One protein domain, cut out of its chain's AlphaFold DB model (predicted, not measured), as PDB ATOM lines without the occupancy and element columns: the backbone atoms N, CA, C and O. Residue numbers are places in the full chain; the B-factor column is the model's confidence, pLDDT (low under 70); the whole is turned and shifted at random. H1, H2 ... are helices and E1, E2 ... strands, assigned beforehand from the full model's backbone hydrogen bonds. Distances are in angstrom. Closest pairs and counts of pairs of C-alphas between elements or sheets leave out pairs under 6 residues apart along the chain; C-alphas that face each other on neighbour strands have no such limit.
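AT A GLANCE: This is residues 3 to 73 of the 122 residues of the protein "Transglutaminase domain-containing protein" of Tissierellia bacterium (UniProt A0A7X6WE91). A strongly twisted four-strand antiparallel sheet, curled like part of a barrel, is grazed by a short helical hairpin, H1 and H2, through residues 42 to 44. The 71 printed residues include E1 E2 E3 H1 H2 E4 in chain order; the sheet runs E3 E2 E1 E4, and the class is mixed. It is compact, radius of gyration of the C-alphas 12.7 A, spanning 37 by 30 by 20 A.

HOW THE PARTS SIT: E1, residues 9 to 18, E2, 21 to 32, and E3, 36 to 40, form a meander, each strand the antiparallel neighbour of the one before. N 14 and O 25, 3.1 A, and N 38 and O 30, 2.8 A, are within hydrogen-bond range. E1 bends by 63 degrees at residue 14, E2 by 71 degrees at 24. H1, 42 to 50, touches H2, 54 to 59, at a shallow tilt of 12 degrees, opposite ways; their closest C-alphas, Gly 45 and Arg 57, are 4.4 A apart. Every O i to N i+4 pair in both is within range. E4, 68 to 72, is antiparallel to E1: N 15 to O 69 is 2.9 A.

IN THESE COORDINATES: E1, 25.5 A long, begins at C-alpha 9 (-59.673, 38.184, 8.451); E2 is 31.7 A long; E4 ends at C-alpha 72 (-55.489, 49.743, 15.893).

THE WHOLE: The farthest C-alphas, Gly 6 and Asp 20, are 38.6 A apart. The printed part has no cut and no long link; no printed residue is under 70 in pLDDT.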
ATOM      1  N   ARG A   3     -63.675  38.374   4.127       95.44
ATOM      2  CA  ARG A   3     -64.932  38.100   4.855       95.44
ATOM      3  C   ARG A   3     -66.088  37.689   3.937       95.44
ATOM      4  O   ARG A   3     -66.850  36.803   4.290       95.44
ATOM      5  N   CYS A   4     -66.203  38.300   2.756       97.12
ATOM      6  CA  CYS A   4     -67.237  37.963   1.770       97.12
ATOM      7  C   CYS A   4     -67.028  36.565   1.170       97.12
ATOM      8  O   CYS A   4     -67.992  35.923   0.778       97.12
ATOM      9  N   ALA A   5     -65.778  36.098   1.118       96.75
ATOM     10  CA  ALA A   5     -65.411  34.753   0.689       96.75
ATOM     11  C   ALA A   5     -65.432  33.724   1.841       96.75
ATOM     12  O   ALA A   5     -64.966  32.605   1.662       96.75
ATOM     13  N   GLY A   6     -65.917  34.095   3.033       97.06
ATOM     14  CA  GLY A   6     -65.936  33.215   4.205       97.06
ATOM     15  C   GLY A   6     -64.571  32.994   4.867       97.06
ATOM     16  O   GLY A   6     -64.455  32.147   5.746       97.06
ATOM     17  N   ILE A   7     -63.537  33.754   4.486       97.75
ATOM     18  CA  ILE A   7     -62.196  33.658   5.072       97.75
ATOM     19  C   ILE A   7     -62.120  34.576   6.300       97.75
ATOM     20  O   ILE A   7     -62.306  35.794   6.155       97.75
ATOM     21  N   PRO A   8     -61.811  34.047   7.503       97.88
ATOM     22  CA  PRO A   8     -61.585  34.879   8.677       97.88
ATOM     23  C   PRO A   8     -60.439  35.860   8.421       97.88
ATOM     24  O   PRO A   8     -59.350  35.471   8.000       97.88
ATOM     25  N   CYS A   9     -60.680  37.150   8.656       96.81
ATOM     26  CA  CYS A   9     -59.673  38.184   8.451       96.81
ATOM     27  C   CYS A   9     -59.840  39.361   9.417       96.81
ATOM     28  O   CYS A   9     -60.955  39.714   9.833       96.81
ATOM     29  N   ARG A  10     -58.720  40.016   9.724       94.00
ATOM     30  CA  ARG A  10     -58.645  41.194  10.590       94.00
ATOM     31  C   ARG A  10     -57.813  42.280   9.918       94.00
ATOM     32  O   ARG A  10     -56.778  41.986   9.339       94.00
ATOM     33  N   TRP A  11     -58.277  43.519  10.012       93.31
ATOM     34  CA  TRP A  11     -57.519  44.703   9.614       93.31
ATOM     35  C   TRP A  11     -56.713  45.217  10.807       93.31
ATOM     36  O   TRP A  11     -57.174  45.119  11.948       93.31
ATOM     37  N   GLN A  12     -55.530  45.751  10.532       93.50
ATOM     38  CA  GLN A  12     -54.708  46.473  11.490       93.50
ATOM     39  C   GLN A  12     -54.243  47.786  10.868       93.50
ATOM     40  O   GLN A  12     -53.979  47.849   9.668       93.50
ATOM     41  N   SER A  13     -54.119  48.805  11.710       91.81
ATOM     42  CA  SER A  13     -53.549  50.099  11.348       91.81
ATOM     43  C   SER A  13     -52.569  50.557  12.407       91.81
ATOM     44  O   SER A  13     -52.645  50.153  13.572       91.81
ATOM     45  N   GLY A  14     -51.629  51.391  11.999       92.25
ATOM     46  CA  GLY A  14     -50.658  51.999  12.882       92.25
ATOM     47  C   GLY A  14     -49.564  52.677  12.084       92.25
ATOM     48  O   GLY A  14     -49.853  53.404  11.136       92.25
ATOM     49  N   LEU A  15     -48.308  52.466  12.472       92.81
ATOM     50  CA  LEU A  15     -47.164  53.098  11.822       92.81
ATOM     51  C   LEU A  15     -46.252  52.061  11.163       92.81
ATOM     52  O   LEU A  15     -45.938  51.028  11.754       92.81
ATOM     53  N   ILE A  16     -45.754  52.386   9.970       94.44
ATOM     54  CA  ILE A  16     -44.446  51.890   9.534       94.44
ATOM     55  C   ILE A  16     -43.396  52.602  10.381       94.44
ATOM     56  O   ILE A  16     -43.495  53.812  10.568       94.44
ATOM     57  N   THR A  17     -42.403  51.868  10.876       93.12
ATOM     58  CA  THR A  17     -41.350  52.379  11.770       93.12
ATOM     59  C   THR A  17     -39.972  51.911  11.303       93.12
ATOM     60  O   THR A  17     -39.282  51.169  11.999       93.12
ATOM     61  N   ARG A  18     -39.599  52.278  10.073       93.94
ATOM     62  CA  ARG A  18     -38.267  51.997   9.514       93.94
ATOM     63  C   ARG A  18     -37.236  52.967  10.099       93.94
ATOM     64  O   ARG A  18     -37.638  54.046  10.518       93.94
ATOM     65  N   PRO A  19     -35.929  52.646  10.077       93.06
ATOM     66  CA  PRO A  19     -34.892  53.531  10.620       93.06
ATOM     67  C   PRO A  19     -34.919  54.958  10.049       93.06
ATOM     68  O   PRO A  19     -34.610  55.915  10.749       93.06
ATOM     69  N   ASP A  20     -35.316  55.107   8.786       92.25
ATOM     70  CA  ASP A  20     -35.338  56.363   8.033       92.25
ATOM     71  C   ASP A  20     -36.747  56.947   7.839       92.25
ATOM     72  O   ASP A  20     -36.905  58.034   7.281       92.25
ATOM     73  N   PHE A  21     -37.793  56.231   8.260       93.69
ATOM     74  CA  PHE A  21     -39.165  56.605   7.943       93.69
ATOM     75  C   PHE A  21     -40.164  56.107   8.981       93.69
ATOM     76  O   PHE A  21     -40.286  54.902   9.218       93.69
ATOM     77  N   CYS A  22     -41.001  57.027   9.468       94.06
ATOM     78  CA  CYS A  22     -42.241  56.661  10.132       94.06
ATOM     79  C   CYS A  22     -43.465  57.351   9.527       94.06
ATOM     80  O   CYS A  22     -43.461  58.539   9.202       94.06
ATOM     81  N   GLY A  23     -44.540  56.587   9.368       92.94
ATOM     82  CA  GLY A  23     -45.748  57.064   8.709       92.94
ATOM     83  C   GLY A  23     -46.913  56.115   8.917       92.94
ATOM     84  O   GLY A  23     -46.705  54.931   9.164       92.94
ATOM     85  N   ALA A  24     -48.129  56.652   8.836       92.69
ATOM     86  CA  ALA A  24     -49.336  55.850   8.971       92.69
ATOM     87  C   ALA A  24     -49.451  54.819   7.852       92.69
ATOM     88  O   ALA A  24     -49.156  55.133   6.695       92.69
ATOM     89  N   HIS A  25     -49.871  53.609   8.207       93.94
ATOM     90  CA  HIS A  25     -50.049  52.521   7.261       93.94
ATOM     91  C   HIS A  25     -50.979  51.442   7.800       93.94
ATOM     92  O   HIS A  25     -51.019  51.180   9.004       93.94
ATOM     93  N   ASP A  26     -51.632  50.757   6.869       93.88
ATOM     94  CA  ASP A  26     -52.607  49.710   7.138       93.88
ATOM     95  C   ASP A  26     -52.187  48.396   6.490       93.88
ATOM     96  O   ASP A  26     -51.627  48.360   5.392       93.88
ATOM     97  N   TRP A  27     -52.533  47.295   7.144       95.25
ATOM     98  CA  TRP A  27     -52.353  45.950   6.613       95.25
ATOM     99  C   TRP A  27     -53.464  45.026   7.111       95.25
ATOM    100  O   TRP A  27     -54.359  45.409   7.869       95.25
ATOM    101  N   THR A  28     -53.457  43.782   6.644       95.69
ATOM    102  CA  THR A  28     -54.461  42.796   7.036       95.69
ATOM    103  C   THR A  28     -53.816  41.481   7.431       95.69
ATOM    104  O   THR A  28     -52.754  41.107   6.945       95.69
ATOM    105  N   MET A  29     -54.515  40.745   8.285       96.81
ATOM    106  CA  MET A  29     -54.270  39.340   8.569       96.81
ATOM    107  C   MET A  29     -55.444  38.505   8.069       96.81
ATOM    108  O   MET A  29     -56.594  38.955   8.108       96.81
ATOM    109  N   PHE A  30     -55.175  37.283   7.629       97.62
ATOM    110  CA  PHE A  30     -56.184  36.326   7.188       97.62
ATOM    111  C   PHE A  30     -55.804  34.913   7.632       97.62
ATOM    112  O   PHE A  30     -54.626  34.600   7.773       97.62
ATOM    113  N   TYR A  31     -56.801  34.076   7.901       98.00
ATOM    114  CA  TYR A  31     -56.589  32.719   8.399       98.00
ATOM    115  C   TYR A  31     -56.742  31.691   7.278       98.00
ATOM    116  O   TYR A  31     -57.788  31.654   6.629       98.00
ATOM    117  N   ILE A  32     -55.741  30.827   7.090       96.62
ATOM    118  CA  ILE A  32     -55.777  29.705   6.141       96.62
ATOM    119  C   ILE A  32     -55.301  28.441   6.854       96.62
ATOM    120  O   ILE A  32     -54.176  28.386   7.342       96.62
ATOM    121  N   ALA A  33     -56.131  27.400   6.895       95.50
ATOM    122  CA  ALA A  33     -55.707  26.099   7.408       95.50
ATOM    123  C   ALA A  33     -54.784  25.381   6.396       95.50
ATOM    124  O   ALA A  33     -55.034  25.474   5.194       95.50
ATOM    125  N   PRO A  34     -53.749  24.643   6.847       95.69
ATOM    126  CA  PRO A  34     -53.303  24.466   8.236       95.69
ATOM    127  C   PRO A  34     -52.317  25.549   8.730       95.69
ATOM    128  O   PRO A  34     -51.820  25.452   9.845       95.69
ATOM    129  N   TYR A  35     -52.018  26.564   7.915       96.12
ATOM    130  CA  TYR A  35     -50.958  27.557   8.147       96.12
ATOM    131  C   TYR A  35     -51.237  28.564   9.275       96.12
ATOM    132  O   TYR A  35     -50.308  29.176   9.794       96.12
ATOM    133  N   GLY A  36     -52.496  28.744   9.670       97.56
ATOM    134  CA  GLY A  36     -52.882  29.686  10.715       97.56
ATOM    135  C   GLY A  36     -53.092  31.107  10.187       97.56
ATOM    136  O   GLY A  36     -53.600  31.300   9.082       97.56
ATOM    137  N   TRP A  37     -52.760  32.107  11.009       97.44
ATOM    138  CA  TRP A  37     -52.871  33.522  10.649       97.44
ATOM    139  C   TRP A  37     -51.659  33.981   9.839       97.44
ATOM    140  O   TRP A  37     -50.534  33.945  10.328       97.44
ATOM    141  N   LEU A  38     -51.916  34.468   8.631       97.62
ATOM    142  CA  LEU A  38     -50.929  35.035   7.719       97.62
ATOM    143  C   LEU A  38     -51.198  36.524   7.502       97.62
ATOM    144  O   LEU A  38     -52.318  36.998   7.712       97.62
ATOM    145  N   TYR A  39     -50.179  37.256   7.059       97.19
ATOM    146  CA  TYR A  39     -50.263  38.692   6.794       97.19
ATOM    147  C   TYR A  39     -50.389  38.989   5.301       97.19
ATOM    148  O   TYR A  39     -49.863  38.261   4.464       97.19
ATOM    149  N   ALA A  40     -51.049  40.090   4.963       97.38
ATOM    150  CA  ALA A  40     -50.948  40.703   3.650       97.38
ATOM    151  C   ALA A  40     -50.840  42.226   3.762       97.38
ATOM    152  O   ALA A  40     -51.590  42.862   4.508       97.38
ATOM    153  N   ASP A  41     -49.959  42.802   2.949       97.12
ATOM    154  CA  ASP A  41     -49.819  44.245   2.748       97.12
ATOM    155  C   ASP A  41     -50.033  44.566   1.257       97.12
ATOM    156  O   ASP A  41     -49.085  44.579   0.462       97.12
ATOM    157  N   PRO A  42     -51.292  44.792   0.826       95.31
ATOM    158  CA  PRO A  42     -51.602  45.046  -0.579       95.31
ATOM    159  C   PRO A  42     -50.947  46.315  -1.127       95.31
ATOM    160  O   PRO A  42     -50.680  46.392  -2.326       95.31
ATOM    161  N   SER A  43     -50.679  47.308  -0.274       95.00
ATOM    162  CA  SER A  43     -50.042  48.561  -0.680       95.00
ATOM    163  C   SER A  43     -48.584  48.316  -1.073       95.00
ATOM    164  O   SER A  43     -48.175  48.663  -2.186       95.00
ATOM    165  N   PHE A  44     -47.824  47.612  -0.225       95.94
ATOM    166  CA  PHE A  44     -46.441  47.244  -0.528       95.94
ATOM    167  C   PHE A  44     -46.360  46.206  -1.651       95.94
ATOM    168  O   PHE A  44     -45.504  46.333  -2.526       95.94
ATOM    169  N   GLY A  45     -47.279  45.235  -1.691       96.88
ATOM    170  CA  GLY A  45     -47.363  44.259  -2.778       96.88
ATOM    171  C   GLY A  45     -47.639  44.907  -4.141       96.88
ATOM    172  O   GLY A  45     -46.993  44.568  -5.130       96.88
ATOM    173  N   THR A  46     -48.535  45.897  -4.202       96.69
ATOM    174  CA  THR A  46     -48.808  46.652  -5.442       96.69
ATOM    175  C   THR A  46     -47.634  47.561  -5.813       96.69
ATOM    176  O   THR A  46     -47.315  47.707  -6.993       96.69
ATOM    177  N   GLY A  47     -46.961  48.159  -4.824       97.31
ATOM    178  CA  GLY A  47     -45.709  48.889  -5.040       97.31
ATOM    179  C   GLY A  47     -44.636  48.019  -5.691       97.31
ATOM    180  O   GLY A  47     -44.051  48.421  -6.691       97.31
ATOM    181  N   ALA A  48     -44.477  46.790  -5.206       97.75
ATOM    182  CA  ALA A  48     -43.528  45.828  -5.746       97.75
ATOM    183  C   ALA A  48     -43.808  45.454  -7.214       97.75
ATOM    184  O   ALA A  48     -42.866  45.296  -7.984       97.75
ATOM    185  N   VAL A  49     -45.079  45.387  -7.640       97.44
ATOM    186  CA  VAL A  49     -45.427  45.207  -9.067       97.44
ATOM    187  C   VAL A  49     -44.888  46.357  -9.913       97.44
ATOM    188  O   VAL A  49     -44.259  46.115 -10.939       97.44
ATOM    189  N   ARG A  50     -45.104  47.608  -9.482       97.19
ATOM    190  CA  ARG A  50     -44.626  48.797 -10.216       97.19
ATOM    191  C   ARG A  50     -43.101  48.839 -10.322       97.19
ATOM    192  O   ARG A  50     -42.571  49.381 -11.283       97.19
ATOM    193  N   GLU A  51     -42.418  48.258  -9.346       98.00
ATOM    194  CA  GLU A  51     -40.960  48.141  -9.291       98.00
ATOM    195  C   GLU A  51     -40.419  46.890 -10.013       98.00
ATOM    196  O   GLU A  51     -39.210  46.683 -10.025       98.00
ATOM    197  N   ASN A  52     -41.276  46.044 -10.603       98.19
ATOM    198  CA  ASN A  52     -40.910  44.726 -11.147       98.19
ATOM    199  C   ASN A  52     -40.175  43.820 -10.133       98.19
ATOM    200  O   ASN A  52     -39.300  43.035 -10.495       98.19
ATOM    201  N   ASN A  53     -40.535  43.913  -8.849       98.31
ATOM    202  CA  ASN A  53     -39.916  43.162  -7.761       98.31
ATOM    203  C   ASN A  53     -40.826  42.019  -7.285       98.31
ATOM    204  O   ASN A  53     -41.579  42.141  -6.316       98.31
ATOM    205  N   GLU A  54     -40.750  40.882  -7.974       98.25
ATOM    206  CA  GLU A  54     -41.606  39.728  -7.687       98.25
ATOM    207  C   GLU A  54     -41.348  39.125  -6.298       98.25
ATOM    208  O   GLU A  54     -42.290  38.743  -5.605       98.25
ATOM    209  N   GLN A  55     -40.093  39.113  -5.841       98.19
ATOM    210  CA  GLN A  55     -39.741  38.617  -4.511       98.19
ATOM    211  C   GLN A  55     -40.439  39.430  -3.411       98.19
ATOM    212  O   GLN A  55     -41.042  38.859  -2.503       98.19
ATOM    213  N   ARG A  56     -40.416  40.766  -3.511       97.44
ATOM    214  CA  ARG A  56     -41.106  41.655  -2.566       97.44
ATOM    215  C   ARG A  56     -42.622  41.488  -2.644       97.44
ATOM    216  O   ARG A  56     -43.285  41.481  -1.609       97.44
ATOM    217  N   ARG A  57     -43.180  41.326  -3.849       97.88
ATOM    218  CA  ARG A  57     -44.616  41.069  -4.023       97.88
ATOM    219  C   ARG A  57     -45.043  39.786  -3.309       97.88
ATOM    220  O   ARG A  57     -46.039  39.810  -2.592       97.88
ATOM    221  N   GLN A  58     -44.301  38.694  -3.495       97.75
ATOM    222  CA  GLN A  58     -44.583  37.413  -2.843       97.75
ATOM    223  C   GLN A  58     -44.391  37.494  -1.324       97.75
ATOM    224  O   GLN A  58     -45.207  36.956  -0.581       97.75
ATOM    225  N   PHE A  59     -43.369  38.218  -0.852       97.88
ATOM    226  CA  PHE A  59     -43.118  38.409   0.577       97.88
ATOM    227  C   PHE A  59     -44.335  38.998   1.305       97.88
ATOM    228  O   PHE A  59     -44.805  38.411   2.279       97.88
ATOM    229  N   TYR A  60     -44.896  40.101   0.796       97.75
ATOM    230  CA  TYR A  60     -46.032  40.799   1.416       97.75
ATOM    231  C   TYR A  60     -47.394  40.108   1.226       97.75
ATOM    232  O   TYR A  60     -48.428  40.691   1.557       97.75
ATOM    233  N   PHE A  61     -47.417  38.872   0.720       97.12
ATOM    234  CA  PHE A  61     -48.588  37.999   0.719       97.12
ATOM    235  C   PHE A  61     -48.271  36.695   1.462       97.12
ATOM    236  O   PHE A  61     -48.012  35.649   0.874       97.12
ATOM    237  N   GLY A  62     -48.265  36.784   2.784       96.56
ATOM    238  CA  GLY A  62     -47.911  35.708   3.705       96.56
ATOM    239  C   GLY A  62     -47.103  36.229   4.888       96.56
ATOM    240  O   GLY A  62     -47.266  35.731   5.999       96.56
ATOM    241  N   ASN A  63     -46.299  37.274   4.669       96.50
ATOM    242  CA  ASN A  63     -45.377  37.831   5.655       96.50
ATOM    243  C   ASN A  63     -45.587  39.336   5.852       96.50
ATOM    244  O   ASN A  63     -46.258  40.016   5.070       96.50
ATOM    245  N   LEU A  64     -44.971  39.843   6.916       96.06
ATOM    246  CA  LEU A  64     -44.878  41.257   7.244       96.06
ATOM    247  C   LEU A  64     -43.477  41.517   7.804       96.06
ATOM    248  O   LEU A  64     -42.934  40.679   8.522       96.06
ATOM    249  N   ASP A  65     -42.876  42.646   7.447       94.50
ATOM    250  CA  ASP A  65     -41.571  43.043   7.984       94.50
ATOM    251  C   ASP A  65     -41.696  43.550   9.442       94.50
ATOM    252  O   ASP A  65     -42.799  43.911   9.867       94.50
ATOM    253  N   PRO A  66     -40.599  43.583  10.228       92.62
ATOM    254  CA  PRO A  66     -40.663  43.942  11.647       92.62
ATOM    255  C   PRO A  66     -40.880  45.444  11.894       92.62
ATOM    256  O   PRO A  66     -41.074  45.850  13.037       92.62
ATOM    257  N   PHE A  67     -40.880  46.290  10.857       94.50
ATOM    258  CA  PHE A  67     -41.015  47.742  10.991       94.50
ATOM    259  C   PHE A  67     -42.487  48.162  11.050       94.50
ATOM    260  O   PHE A  67     -42.948  48.990  10.255       94.50
ATOM    261  N   ARG A  68     -43.252  47.536  11.947       93.75
ATOM    262  CA  ARG A  68     -44.691  47.752  12.115       93.75
ATOM    263  C   ARG A  68     -45.035  47.954  13.580       93.75
ATOM    264  O   ARG A  68     -44.855  47.063  14.405       93.75
ATOM    265  N   MET A  69     -45.627  49.101  13.878       93.12
ATOM    266  CA  MET A  69     -46.258  49.378  15.162       93.12
ATOM    267  C   MET A  69     -47.772  49.306  14.977       93.12
ATOM    268  O   MET A  69     -48.353  50.177  14.332       93.12
ATOM    269  N   VAL A  70     -48.422  48.281  15.531       92.44
ATOM    270  CA  VAL A  70     -49.891  48.187  15.542       92.44
ATOM    271  C   VAL A  70     -50.439  49.201  16.545       92.44
ATOM    272  O   VAL A  70     -50.134  49.110  17.730       92.44
ATOM    273  N   ALA A  71     -51.282  50.125  16.088       89.56
ATOM    274  CA  ALA A  71     -52.035  51.030  16.959       89.56
ATOM    275  C   ALA A  71     -53.499  50.585  17.100       89.56
ATOM    276  O   ALA A  71     -54.073  50.643  18.182       89.56
ATOM    277  N   ASN A  72     -54.079  50.076  16.011       89.19
ATOM    278  CA  ASN A  72     -55.489  49.743  15.893       89.19
ATOM    279  C   ASN A  72     -55.719  48.389  15.253       89.19
ATOM    280  O   ASN A  72     -54.941  47.889  14.444       89.19
ATOM    281  N   SER A  73     -56.865  47.810  15.590       90.25
ATOM    282  CA  SER A  73     -57.269  46.502  15.078       90.25
ATOM    283  C   SER A  73     -58.788  46.328  14.968       90.25
ATOM    284  O   SER A  73     -59.290  45.207  14.813       90.25
TER     285      SER A  73